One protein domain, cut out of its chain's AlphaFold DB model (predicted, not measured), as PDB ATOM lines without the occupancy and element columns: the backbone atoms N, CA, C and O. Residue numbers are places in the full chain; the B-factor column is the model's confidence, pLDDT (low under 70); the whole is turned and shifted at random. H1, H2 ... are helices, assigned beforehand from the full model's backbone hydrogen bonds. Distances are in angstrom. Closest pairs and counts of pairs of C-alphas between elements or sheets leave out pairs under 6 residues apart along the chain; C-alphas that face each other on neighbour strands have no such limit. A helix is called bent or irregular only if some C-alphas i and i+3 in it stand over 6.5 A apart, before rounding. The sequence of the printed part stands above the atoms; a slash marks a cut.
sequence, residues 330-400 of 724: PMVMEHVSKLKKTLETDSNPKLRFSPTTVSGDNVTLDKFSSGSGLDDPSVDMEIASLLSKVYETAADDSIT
ATOM      1  N   PRO A 330      30.253  27.719 -12.965       92.94
ATOM      2  CA  PRO A 330      30.990  28.668 -13.798       92.94
ATOM      3  C   PRO A 330      31.554  28.043 -15.076       92.94
ATOM      4  O   PRO A 330      32.107  26.944 -15.051       92.94
ATOM      5  N   MET A 331      31.439  28.760 -16.196       89.88
ATOM      6  CA  MET A 331      31.729  28.235 -17.539       89.88
ATOM      7  C   MET A 331      33.097  27.545 -17.636       89.88
ATOM      8  O   MET A 331      33.222  26.492 -18.257       89.88
ATOM      9  N   VAL A 332      34.108  28.132 -16.997       88.81
ATOM     10  CA  VAL A 332      35.477  27.604 -16.968       88.81
ATOM     11  C   VAL A 332      35.575  26.282 -16.209       88.81
ATOM     12  O   VAL A 332      36.283  25.381 -16.649       88.81
ATOM     13  N   MET A 333      34.809  26.111 -15.127       88.06
ATOM     14  CA  MET A 333      34.736  24.855 -14.379       88.06
ATOM     15  C   MET A 333      34.053  23.770 -15.213       88.06
ATOM     16  O   MET A 333      34.558  22.654 -15.309       88.06
ATOM     17  N   GLU A 334      32.937  24.087 -15.873       87.44
ATOM     18  CA  GLU A 334      32.252  23.120 -16.741       87.44
ATOM     19  C   GLU A 334      33.111  22.705 -17.941       87.44
ATOM     20  O   GLU A 334      33.064  21.547 -18.364       87.44
ATOM     21  N   HIS A 335      33.944  23.610 -18.461       85.12
ATOM     22  CA  HIS A 335      34.944  23.273 -19.474       85.12
ATOM     23  C   HIS A 335      35.989  22.285 -18.937       85.12
ATOM     24  O   HIS A 335      36.202  21.242 -19.558       85.12
ATOM     25  N   VAL A 336      36.555  22.532 -17.744       83.38
ATOM     26  CA  VAL A 336      37.467  21.578 -17.076       83.38
ATOM     27  C   VAL A 336      36.793  20.224 -16.881       83.38
ATOM     28  O   VAL A 336      37.374  19.199 -17.228       83.38
ATOM     29  N   SER A 337      35.555  20.196 -16.382       82.44
ATOM     30  CA  SER A 337      34.843  18.940 -16.135       82.44
ATOM     31  C   SER A 337      34.615  18.136 -17.418       82.44
ATOM     32  O   SER A 337      34.785  16.916 -17.412       82.44
ATOM     33  N   LYS A 338      34.254  18.798 -18.524       82.88
ATOM     34  CA  LYS A 338      34.085  18.139 -19.828       82.88
ATOM     35  C   LYS A 338      35.395  17.548 -20.335       82.88
ATOM     36  O   LYS A 338      35.392  16.401 -20.767       82.88
ATOM     37  N   LEU A 339      36.495  18.293 -20.241       79.12
ATOM     38  CA  LEU A 339      37.822  17.800 -20.616       79.12
ATOM     39  C   LEU A 339      38.244  16.623 -19.735       79.12
ATOM     40  O   LEU A 339      38.665  15.591 -20.247       79.12
ATOM     41  N   LYS A 340      38.056  16.730 -18.419       78.06
ATOM     42  CA  LYS A 340      38.413  15.686 -17.455       78.06
ATOM     43  C   LYS A 340      37.698  14.363 -17.734       78.06
ATOM     44  O   LYS A 340      38.353  13.330 -17.775       78.06
ATOM     45  N   LYS A 341      36.406  14.397 -18.077       78.00
ATOM     46  CA  LYS A 341      35.641  13.202 -18.496       78.00
ATOM     47  C   LYS A 341      36.190  12.503 -19.747       78.00
ATOM     48  O   LYS A 341      35.865  11.345 -19.975       78.00
ATOM     49  N   THR A 342      36.976  13.190 -20.579       77.19
ATOM     50  CA  THR A 342      37.656  12.553 -21.724       77.19
ATOM     51  C   THR A 342      38.983  11.899 -21.342       77.19
ATOM     52  O   THR A 342      39.499  11.089 -22.107       77.19
ATOM     53  N   LEU A 343      39.539  12.255 -20.180       74.38
ATOM     54  CA  LEU A 343      40.860  11.834 -19.718       74.38
ATOM     55  C   LEU A 343      40.793  10.726 -18.657       74.38
ATOM     56  O   LEU A 343      41.723   9.932 -18.567       74.38
ATOM     57  N   GLU A 344      39.712  10.644 -17.880       71.56
ATOM     58  CA  GLU A 344      39.512   9.623 -16.846       71.56
ATOM     59  C   GLU A 344      38.068   9.095 -16.823       71.56
ATOM     60  O   GLU A 344      37.111   9.831 -17.072       71.56
ATOM     61  N   THR A 345      37.925   7.797 -16.532       58.56
ATOM     62  CA  THR A 345      36.637   7.076 -16.522       58.56
ATOM     63  C   THR A 345      35.939   7.127 -15.160       58.56
ATOM     64  O   THR A 345      34.714   7.057 -15.102       58.56
ATOM     65  N   ASP A 346      36.708   7.250 -14.075       55.81
ATOM     66  CA  ASP A 346      36.200   7.374 -12.708       55.81
ATOM     67  C   ASP A 346      36.481   8.791 -12.200       55.81
ATOM     68  O   ASP A 346      37.615   9.264 -12.282       55.81
ATOM     69  N   SER A 347      35.451   9.492 -11.727       58.41
ATOM     70  CA  SER A 347      35.567  10.887 -11.298       58.41
ATOM     71  C   SER A 347      34.995  11.052  -9.899       58.41
ATOM     72  O   SER A 347      33.781  10.963  -9.707       58.41
ATOM     73  N   ASN A 348      35.856  11.361  -8.925       68.00
ATOM     74  CA  ASN A 348      35.415  11.776  -7.596       68.00
ATOM     75  C   ASN A 348      34.567  13.063  -7.725       68.00
ATOM     76  O   ASN A 348      35.090  14.068  -8.220       68.00
ATOM     77  N   PRO A 349      33.297  13.080  -7.267       69.19
ATOM     78  CA  PRO A 349      32.422  14.248  -7.379       69.19
ATOM     79  C   PRO A 349      33.019  15.531  -6.787       69.19
ATOM     80  O   PRO A 349      32.896  16.590  -7.402       69.19
ATOM     81  N   LYS A 350      33.744  15.435  -5.660       71.81
ATOM     82  CA  LYS A 350      34.402  16.581  -5.003       71.81
ATOM     83  C   LYS A 350      35.529  17.171  -5.861       71.81
ATOM     84  O   LYS A 350      35.769  18.371  -5.825       71.81
ATOM     85  N   LEU A 351      36.173  16.347  -6.690       75.19
ATOM     86  CA  LEU A 351      37.281  16.742  -7.569       75.19
ATOM     87  C   LEU A 351      36.854  16.929  -9.031       75.19
ATOM     88  O   LEU A 351      37.717  17.111  -9.894       75.19
ATOM     89  N   ARG A 352      35.548  16.908  -9.340       78.06
ATOM     90  CA  ARG A 352      35.017  16.996 -10.716       78.06
ATOM     91  C   ARG A 352      35.558  18.198 -11.496       78.06
ATOM     92  O   ARG A 352      35.736  18.108 -12.710       78.06
ATOM     93  N   PHE A 353      35.787  19.312 -10.807       82.62
ATOM     94  CA  PHE A 353      36.255  20.564 -11.401       82.62
ATOM     95  C   PHE A 353      37.747  20.817 -11.195       82.62
ATOM     96  O   PHE A 353      38.250  21.833 -11.670       82.62
ATOM     97  N   SER A 354      38.456  19.923 -10.499       82.38
ATOM     98  CA  SER A 354      39.898  20.064 -10.338       82.38
ATOM     99  C   SER A 354      40.590  19.912 -11.699       82.38
ATOM    100  O   SER A 354      40.314  18.938 -12.407       82.38
ATOM    101  N   PRO A 355      41.519  20.819 -12.055       75.69
ATOM    102  CA  PRO A 355      42.356  20.679 -13.242       75.69
ATOM    103  C   PRO A 355      43.399  19.555 -13.116       75.69
ATOM    104  O   PRO A 355      44.120  19.294 -14.076       75.69
ATOM    105  N   THR A 356      43.499  18.884 -11.965       71.69
ATOM    106  CA  THR A 356      44.336  17.692 -11.775       71.69
ATOM    107  C   THR A 356      43.509  16.415 -11.952       71.69
ATOM    108  O   THR A 356      42.364  16.331 -11.492       71.69
ATOM    109  N   THR A 357      44.065  15.415 -12.637       63.28
ATOM    110  CA  THR A 357      43.470  14.067 -12.747       63.28
ATOM    111  C   THR A 357      43.839  13.201 -11.539       63.28
ATOM    112  O   THR A 357      44.802  13.496 -10.826       63.28
ATOM    113  N   VAL A 358      43.103  12.108 -11.310       55.69
ATOM    114  CA  VAL A 358      43.389  11.148 -10.220       55.69
ATOM    115  C   VAL A 358      44.774  10.491 -10.375       55.69
ATOM    116  O   VAL A 358      45.397  10.125  -9.383       55.69
ATOM    117  N   SER A 359      45.301  10.412 -11.605       53.41
ATOM    118  CA  SER A 359      46.641   9.885 -11.915       53.41
ATOM    119  C   SER A 359      47.785  10.888 -11.672       53.41
ATOM    120  O   SER A 359      48.946  10.554 -11.904       53.41
ATOM    121  N   GLY A 360      47.485  12.115 -11.229       56.94
ATOM    122  CA  GLY A 360      48.480  13.172 -11.016       56.94
ATOM    123  C   GLY A 360      48.870  13.958 -12.275       56.94
ATOM    124  O   GLY A 360      49.664  14.892 -12.177       56.94
ATOM    125  N   ASP A 361      48.288  13.642 -13.436       58.56
ATOM    126  CA  ASP A 361      48.475  14.428 -14.657       58.56
ATOM    127  C   ASP A 361      47.634  15.710 -14.589       58.56
ATOM    128  O   ASP A 361      46.430  15.672 -14.306       58.56
ATOM    129  N   ASN A 362      48.255  16.855 -14.870       60.88
ATOM    130  CA  ASN A 362      47.558  18.134 -14.989       60.88
ATOM    131  C   ASN A 362      46.873  18.238 -16.359       60.88
ATOM    132  O   ASN A 362      47.447  17.844 -17.376       60.88
ATOM    133  N   VAL A 363      45.678  18.837 -16.415       61.78
ATOM    134  CA  VAL A 363      45.114  19.330 -17.677       61.78
ATOM    135  C   VAL A 363      46.050  20.427 -18.181       61.78
ATOM    136  O   VAL A 363      46.085  21.534 -17.651       61.78
ATOM    137  N   THR A 364      46.880  20.088 -19.160       61.06
ATOM    138  CA  THR A 364      47.872  20.996 -19.722       61.06
ATOM    139  C   THR A 364      47.188  22.093 -20.557       61.06
ATOM    140  O   THR A 364      46.121  21.882 -21.141       61.06
ATOM    141  N   LEU A 365      47.781  23.296 -20.584       58.81
ATOM    142  CA  LEU A 365      47.210  24.500 -21.215       58.81
ATOM    143  C   LEU A 365      46.861  24.294 -22.705       58.81
ATOM    144  O   LEU A 365      45.884  24.853 -23.203       58.81
ATOM    145  N   ASP A 366      47.616  23.443 -23.404       59.25
ATOM    146  CA  ASP A 366      47.365  23.023 -24.787       59.25
ATOM    147  C   ASP A 366      46.009  22.319 -24.943       59.25
ATOM    148  O   ASP A 366      45.258  22.654 -25.859       59.25
ATOM    149  N   LYS A 367      45.630  21.438 -24.008       62.19
ATOM    150  CA  LYS A 367      44.328  20.748 -24.008       62.19
ATOM    151  C   LYS A 367      43.180  21.646 -23.537       62.19
ATOM    152  O   LYS A 367      42.041  21.456 -23.957       62.19
ATOM    153  N   PHE A 368      43.465  22.635 -22.686       61.94
ATOM    154  CA  PHE A 368      42.471  23.605 -22.209       61.94
ATOM    155  C   PHE A 368      42.071  24.623 -23.290       61.94
ATOM    156  O   PHE A 368      40.909  25.021 -23.366       61.94
ATOM    157  N   SER A 369      43.013  24.990 -24.167       59.56
ATOM    158  CA  SER A 369      42.830  26.000 -25.222       59.56
ATOM    159  C   SER A 369      41.820  25.627 -26.320       59.56
ATOM    160  O   SER A 369      41.292  26.508 -27.001       59.56
ATOM    161  N   SER A 370      41.495  24.341 -26.486       57.81
ATOM    162  CA  SER A 370      40.515  23.875 -27.468       57.81
ATOM    163  C   SER A 370      39.095  23.908 -26.890       57.81
ATOM    164  O   SER A 370      38.564  22.891 -26.444       57.81
ATOM    165  N   GLY A 371      38.463  25.084 -26.874       57.41
ATOM    166  CA  GLY A 371      37.088  25.240 -26.392       57.41
ATOM    167  C   GLY A 371      36.404  26.511 -26.892       57.41
ATOM    168  O   GLY A 371      36.955  27.604 -26.812       57.41
ATOM    169  N   SER A 372      35.175  26.389 -27.398       58.03
ATOM    170  CA  SER A 372      34.366  27.538 -27.815       58.03
ATOM    171  C   SER A 372      33.754  28.237 -26.596       58.03
ATOM    172  O   SER A 372      32.828  27.699 -25.987       58.03
ATOM    173  N   GLY A 373      34.232  29.435 -26.252       68.62
ATOM    174  CA  GLY A 373      33.592  30.302 -25.250       68.62
ATOM    175  C   GLY A 373      34.513  30.890 -24.181       68.62
ATOM    176  O   GLY A 373      34.068  31.787 -23.467       68.62
ATOM    177  N   LEU A 374      35.767  30.445 -24.090       79.31
ATOM    178  CA  LEU A 374      36.799  31.081 -23.261       79.31
ATOM    179  C   LEU A 374      37.218  32.429 -23.869       79.31
ATOM    180  O   LEU A 374      37.145  32.596 -25.089       79.31
ATOM    181  N   ASP A 375      37.592  33.395 -23.031       81.56
ATOM    182  CA  ASP A 375      38.075  34.703 -23.492       81.56
ATOM    183  C   ASP A 375      39.603  34.704 -23.623       81.56
ATOM    184  O   ASP A 375      40.120  34.985 -24.704       81.56
ATOM    185  N   ASP A 376      40.313  34.337 -22.554       84.50
ATOM    186  CA  ASP A 376      41.764  34.138 -22.540       84.50
ATOM    187  C   ASP A 376      42.070  32.800 -21.848       84.50
ATOM    188  O   ASP A 376      41.943  32.706 -20.627       84.50
ATOM    189  N   PRO A 377      42.499  31.760 -22.589       79.19
ATOM    190  CA  PRO A 377      42.738  30.434 -22.024       79.19
ATOM    191  C   PRO A 377      43.730  30.397 -20.857       79.19
ATOM    192  O   PRO A 377      43.613  29.518 -20.005       79.19
ATOM    193  N   SER A 378      44.698  31.316 -20.803       80.88
ATOM    194  CA  SER A 378      45.685  31.359 -19.720       80.88
ATOM    195  C   SER A 378      45.062  31.867 -18.420       80.88
ATOM    196  O   SER A 378      45.125  31.196 -17.389       80.88
ATOM    197  N   VAL A 379      44.360  32.995 -18.504       84.56
ATOM    198  CA  VAL A 379      43.646  33.617 -17.386       84.56
ATOM    199  C   VAL A 379      42.476  32.745 -16.931       84.56
ATOM    200  O   VAL A 379      42.262  32.531 -15.739       84.56
ATOM    201  N   ASP A 380      41.728  32.190 -17.878       85.25
ATOM    202  CA  ASP A 380      40.554  31.371 -17.596       85.25
ATOM    203  C   ASP A 380      40.934  30.049 -16.902       85.25
ATOM    204  O   ASP A 380      40.163  29.553 -16.077       85.25
ATOM    205  N   MET A 381      42.131  29.503 -17.162       83.06
ATOM    206  CA  MET A 381      42.658  28.333 -16.451       83.06
ATOM    207  C   MET A 381      43.016  28.660 -14.992       83.06
ATOM    208  O   MET A 381      42.731  27.863 -14.092       83.06
ATOM    209  N   GLU A 382      43.585  29.841 -14.727       86.31
ATOM    210  CA  GLU A 382      43.842  30.308 -13.358       86.31
ATOM    211  C   GLU A 382      42.536  30.485 -12.577       86.31
ATOM    212  O   GLU A 382      42.422  30.003 -11.445       86.31
ATOM    213  N   ILE A 383      41.526  31.099 -13.206       90.69
ATOM    214  CA  ILE A 383      40.184  31.247 -12.630       90.69
ATOM    215  C   ILE A 383      39.552  29.869 -12.389       90.69
ATOM    216  O   ILE A 383      38.984  29.641 -11.322       90.69
ATOM    217  N   ALA A 384      39.670  28.923 -13.323       89.19
ATOM    218  CA  ALA A 384      39.142  27.570 -13.145       89.19
ATOM    219  C   ALA A 384      39.759  26.868 -11.928       89.19
ATOM    220  O   ALA A 384      39.040  26.283 -11.120       89.19
ATOM    221  N   SER A 385      41.080  26.970 -11.770       87.94
ATOM    222  CA  SER A 385      41.809  26.353 -10.662       87.94
ATOM    223  C   SER A 385      41.515  27.015  -9.307       87.94
ATOM    224  O   SER A 385      41.438  26.336  -8.284       87.94
ATOM    225  N   LEU A 386      41.310  28.334  -9.289       93.12
ATOM    226  CA  LEU A 386      40.802  29.057  -8.123       93.12
ATOM    227  C   LEU A 386      39.424  28.524  -7.704       93.12
ATOM    228  O   LEU A 386      39.208  28.172  -6.544       93.12
ATOM    229  N   LEU A 387      38.489  28.473  -8.654       93.62
ATOM    230  CA  LEU A 387      37.102  28.110  -8.380       93.62
ATOM    231  C   LEU A 387      36.937  26.629  -8.044       93.62
ATOM    232  O   LEU A 387      36.076  26.298  -7.231       93.62
ATOM    233  N   SER A 388      37.776  25.749  -8.598       90.50
ATOM    234  CA  SER A 388      37.794  24.339  -8.211       90.50
ATOM    235  C   SER A 388      38.137  24.182  -6.734       90.50
ATOM    236  O   SER A 388      37.476  23.415  -6.042       90.50
ATOM    237  N   LYS A 389      39.097  24.966  -6.218       90.50
ATOM    238  CA  LYS A 389      39.466  24.900  -4.802       90.50
ATOM    239  C   LYS A 389      38.361  25.416  -3.885       90.50
ATOM    240  O   LYS A 389      38.091  24.807  -2.856       90.50
ATOM    241  N   VAL A 390      37.699  26.504  -4.277       91.88
ATOM    242  CA  VAL A 390      36.530  27.024  -3.548       91.88
ATOM    243  C   VAL A 390      35.396  26.001  -3.540       91.88
ATOM    244  O   VAL A 390      34.783  25.791  -2.500       91.88
ATOM    245  N   TYR A 391      35.143  25.336  -4.670       88.81
ATOM    246  CA  TYR A 391      34.149  24.270  -4.757       88.81
ATOM    247  C   TYR A 391      34.488  23.088  -3.847       88.81
ATOM    248  O   TYR A 391      33.620  22.647  -3.105       88.81
ATOM    249  N   GLU A 392      35.736  22.609  -3.864       85.12
ATOM    250  CA  GLU A 392      36.193  21.529  -2.982       85.12
ATOM    251  C   GLU A 392      35.940  21.864  -1.512       85.12
ATOM    252  O   GLU A 392      35.396  21.038  -0.790       85.12
ATOM    253  N   THR A 393      36.290  23.080  -1.079       85.06
ATOM    254  CA  THR A 393      36.049  23.523   0.298       85.06
ATOM    255  C   THR A 393      34.557  23.663   0.592       85.06
ATOM    256  O   THR A 393      34.105  23.191   1.625       85.06
ATOM    257  N   ALA A 394      33.776  24.262  -0.311       83.50
ATOM    258  CA  ALA A 394      32.332  24.430  -0.137       83.50
ATOM    259  C   ALA A 394      31.561  23.095  -0.120       83.50
ATOM    260  O   ALA A 394      30.504  23.013   0.501       83.50
ATOM    261  N   ALA A 395      32.081  22.072  -0.803       75.19
ATOM    262  CA  ALA A 395      31.541  20.714  -0.844       75.19
ATOM    263  C   ALA A 395      32.116  19.795   0.253       75.19
ATOM    264  O   ALA A 395      31.782  18.609   0.298       75.19
ATOM    265  N   ASP A 396      33.011  20.308   1.100       74.56
ATOM    266  CA  ASP A 396      33.538  19.575   2.241       74.56
ATOM    267  C   ASP A 396      32.658  19.819   3.469       74.56
ATOM    268  O   ASP A 396      32.721  20.863   4.129       74.56
ATOM    269  N   ASP A 397      31.827  18.828   3.779       65.62
ATOM    270  CA  ASP A 397      30.946  18.845   4.943       65.62
ATOM    271  C   ASP A 397      31.733  18.936   6.262       65.62
ATOM    272  O   ASP A 397      31.236  19.517   7.219       65.62
ATOM    273  N   SER A 398      32.986  18.471   6.339       64.50
ATOM    274  CA  SER A 398      33.783  18.610   7.571       64.50
ATOM    275  C   SER A 398      34.158  20.060   7.892       64.50
ATOM    276  O   SER A 398      34.380  20.411   9.051       64.50
ATOM    277  N   ILE A 399      34.207  20.908   6.865       65.56
ATOM    278  CA  ILE A 399      34.570  22.325   6.973       65.56
ATOM    279  C   ILE A 399      33.322  23.187   7.041       65.56
ATOM    280  O   ILE A 399      33.304  24.231   7.692       65.56
ATOM    281  N   THR A 400      32.292  22.778   6.313       68.31
ATOM    282  CA  THR A 400      31.184  23.663   6.022       68.31
ATOM    283  C   THR A 400      29.865  23.176   6.578       68.31
ATOM    284  O   THR A 400      28.968  24.001   6.664       68.31
TER     285      THR A 400
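AT A GLANCE: This is residues 330 to 400 of the 724 residues of an uncharacterized protein of Alphaproteobacteria bacterium CG1_02_46_17 (UniProt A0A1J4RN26). Two helices, H1 and H3, meet at right angles as a T: H1 is the stem, and residues 332 to 336 near its first end meet H3, the crossbar, at residues 380 to 388. The long unnamed stretch of residues 344 to 364 starts from the far end of the stem, folds back beside H1 toward the crossbar and loops out again before it reaches the short H2, which sits in the corner between H1 and the first end of H3; the short H4 ends the crossbar at its other end. The printed part has 71 residues with four named helices, H1, H2, H3 and H4 in that order along the chain, and no named strand, and its class is all helix. The whole is compact, with a radius of gyration of the C-alphas of 11.9 A, and its C-alphas span 36 by 24 by 17 A along their three main axes.

HOW THE PARTS SIT: Start near the first printed residue with H1, residues 331 to 343, and look from there to H3, residues 377 to 394, the hub, which touches the three other helices. H1 touches H3 with residues 332 to 336 alone, and H3 touches H1 with residues 380 to 388 alone; the closest C-alphas of the two are those of Val 332 and Ala 384, 5.3 A apart. Their lines stand at 89 degrees, about perpendicular. Go on to H2, residues 365 to 368: it only just touches H1, with 3 pairs of C-alphas within 8 A, and the closest are those of Val 336 and Phe 368, 7.4 A apart. H1 touches H2 with residues 336 to 339 alone. H2 also touches H3, at its residues 377 to 381 alone, where the C-alphas of Phe 368 and Pro 377 are the closest at 6.8 A. Last comes H4, residues 397 to 400, which touches H3 only at the corner by their link, and only just, with 3 pairs of C-alphas within 8 A; the closest are those of Ala 394 and Thr 400, 6.3 A apart. H4 is apart from H1 and from H2. Check the backbone atoms too: every O i to N i+4 pair is within hydrogen-bond range in H3, and 8 of 9 are in H1. H2 and H4 are too short for such a pair; the one O i to N i+3 pair is within range in H2 and not in H4.

IN THESE COORDINATES: Find C-alpha 331 at (31.729, 28.235, -17.539); from there H1 runs 18.9 A to C-alpha 343 at (40.860, 11.834, -19.718). H2 goes from Leu 365 to Phe 368, four residues. Then find C-alpha 377 at (42.738, 30.434, -22.024), where H3, the longest helix with 18 residues, begins; it runs 25.0 A to C-alpha 394. H4 goes from Asp 397 to Thr 400, whose C-alpha is at (31.184, 23.663, 6.022). No helix is bent.

THE WHOLE: Look for the two C-alphas farthest apart at Ser 372 and Ser 398, 36.5 A from each other; the first and last printed C-alphas, of Pro 330 and Thr 400, are 20.4 A apart. The printed part has no cut. The link from H1 to H2 is long, with 21 residues, the link from H2 to H3 is short, with 8, and the link from H3 to H4 is tight, with 2. Read the B-factor column for the model's confidence: the mean pLDDT of the printed part is 75.1, and 26 residues are under 70, namely residues 345 to 349, 357 to 373 and 397 to 400. The mean is 87 in H3 and 83 in H1, but 61 in H2 and 66 in H4.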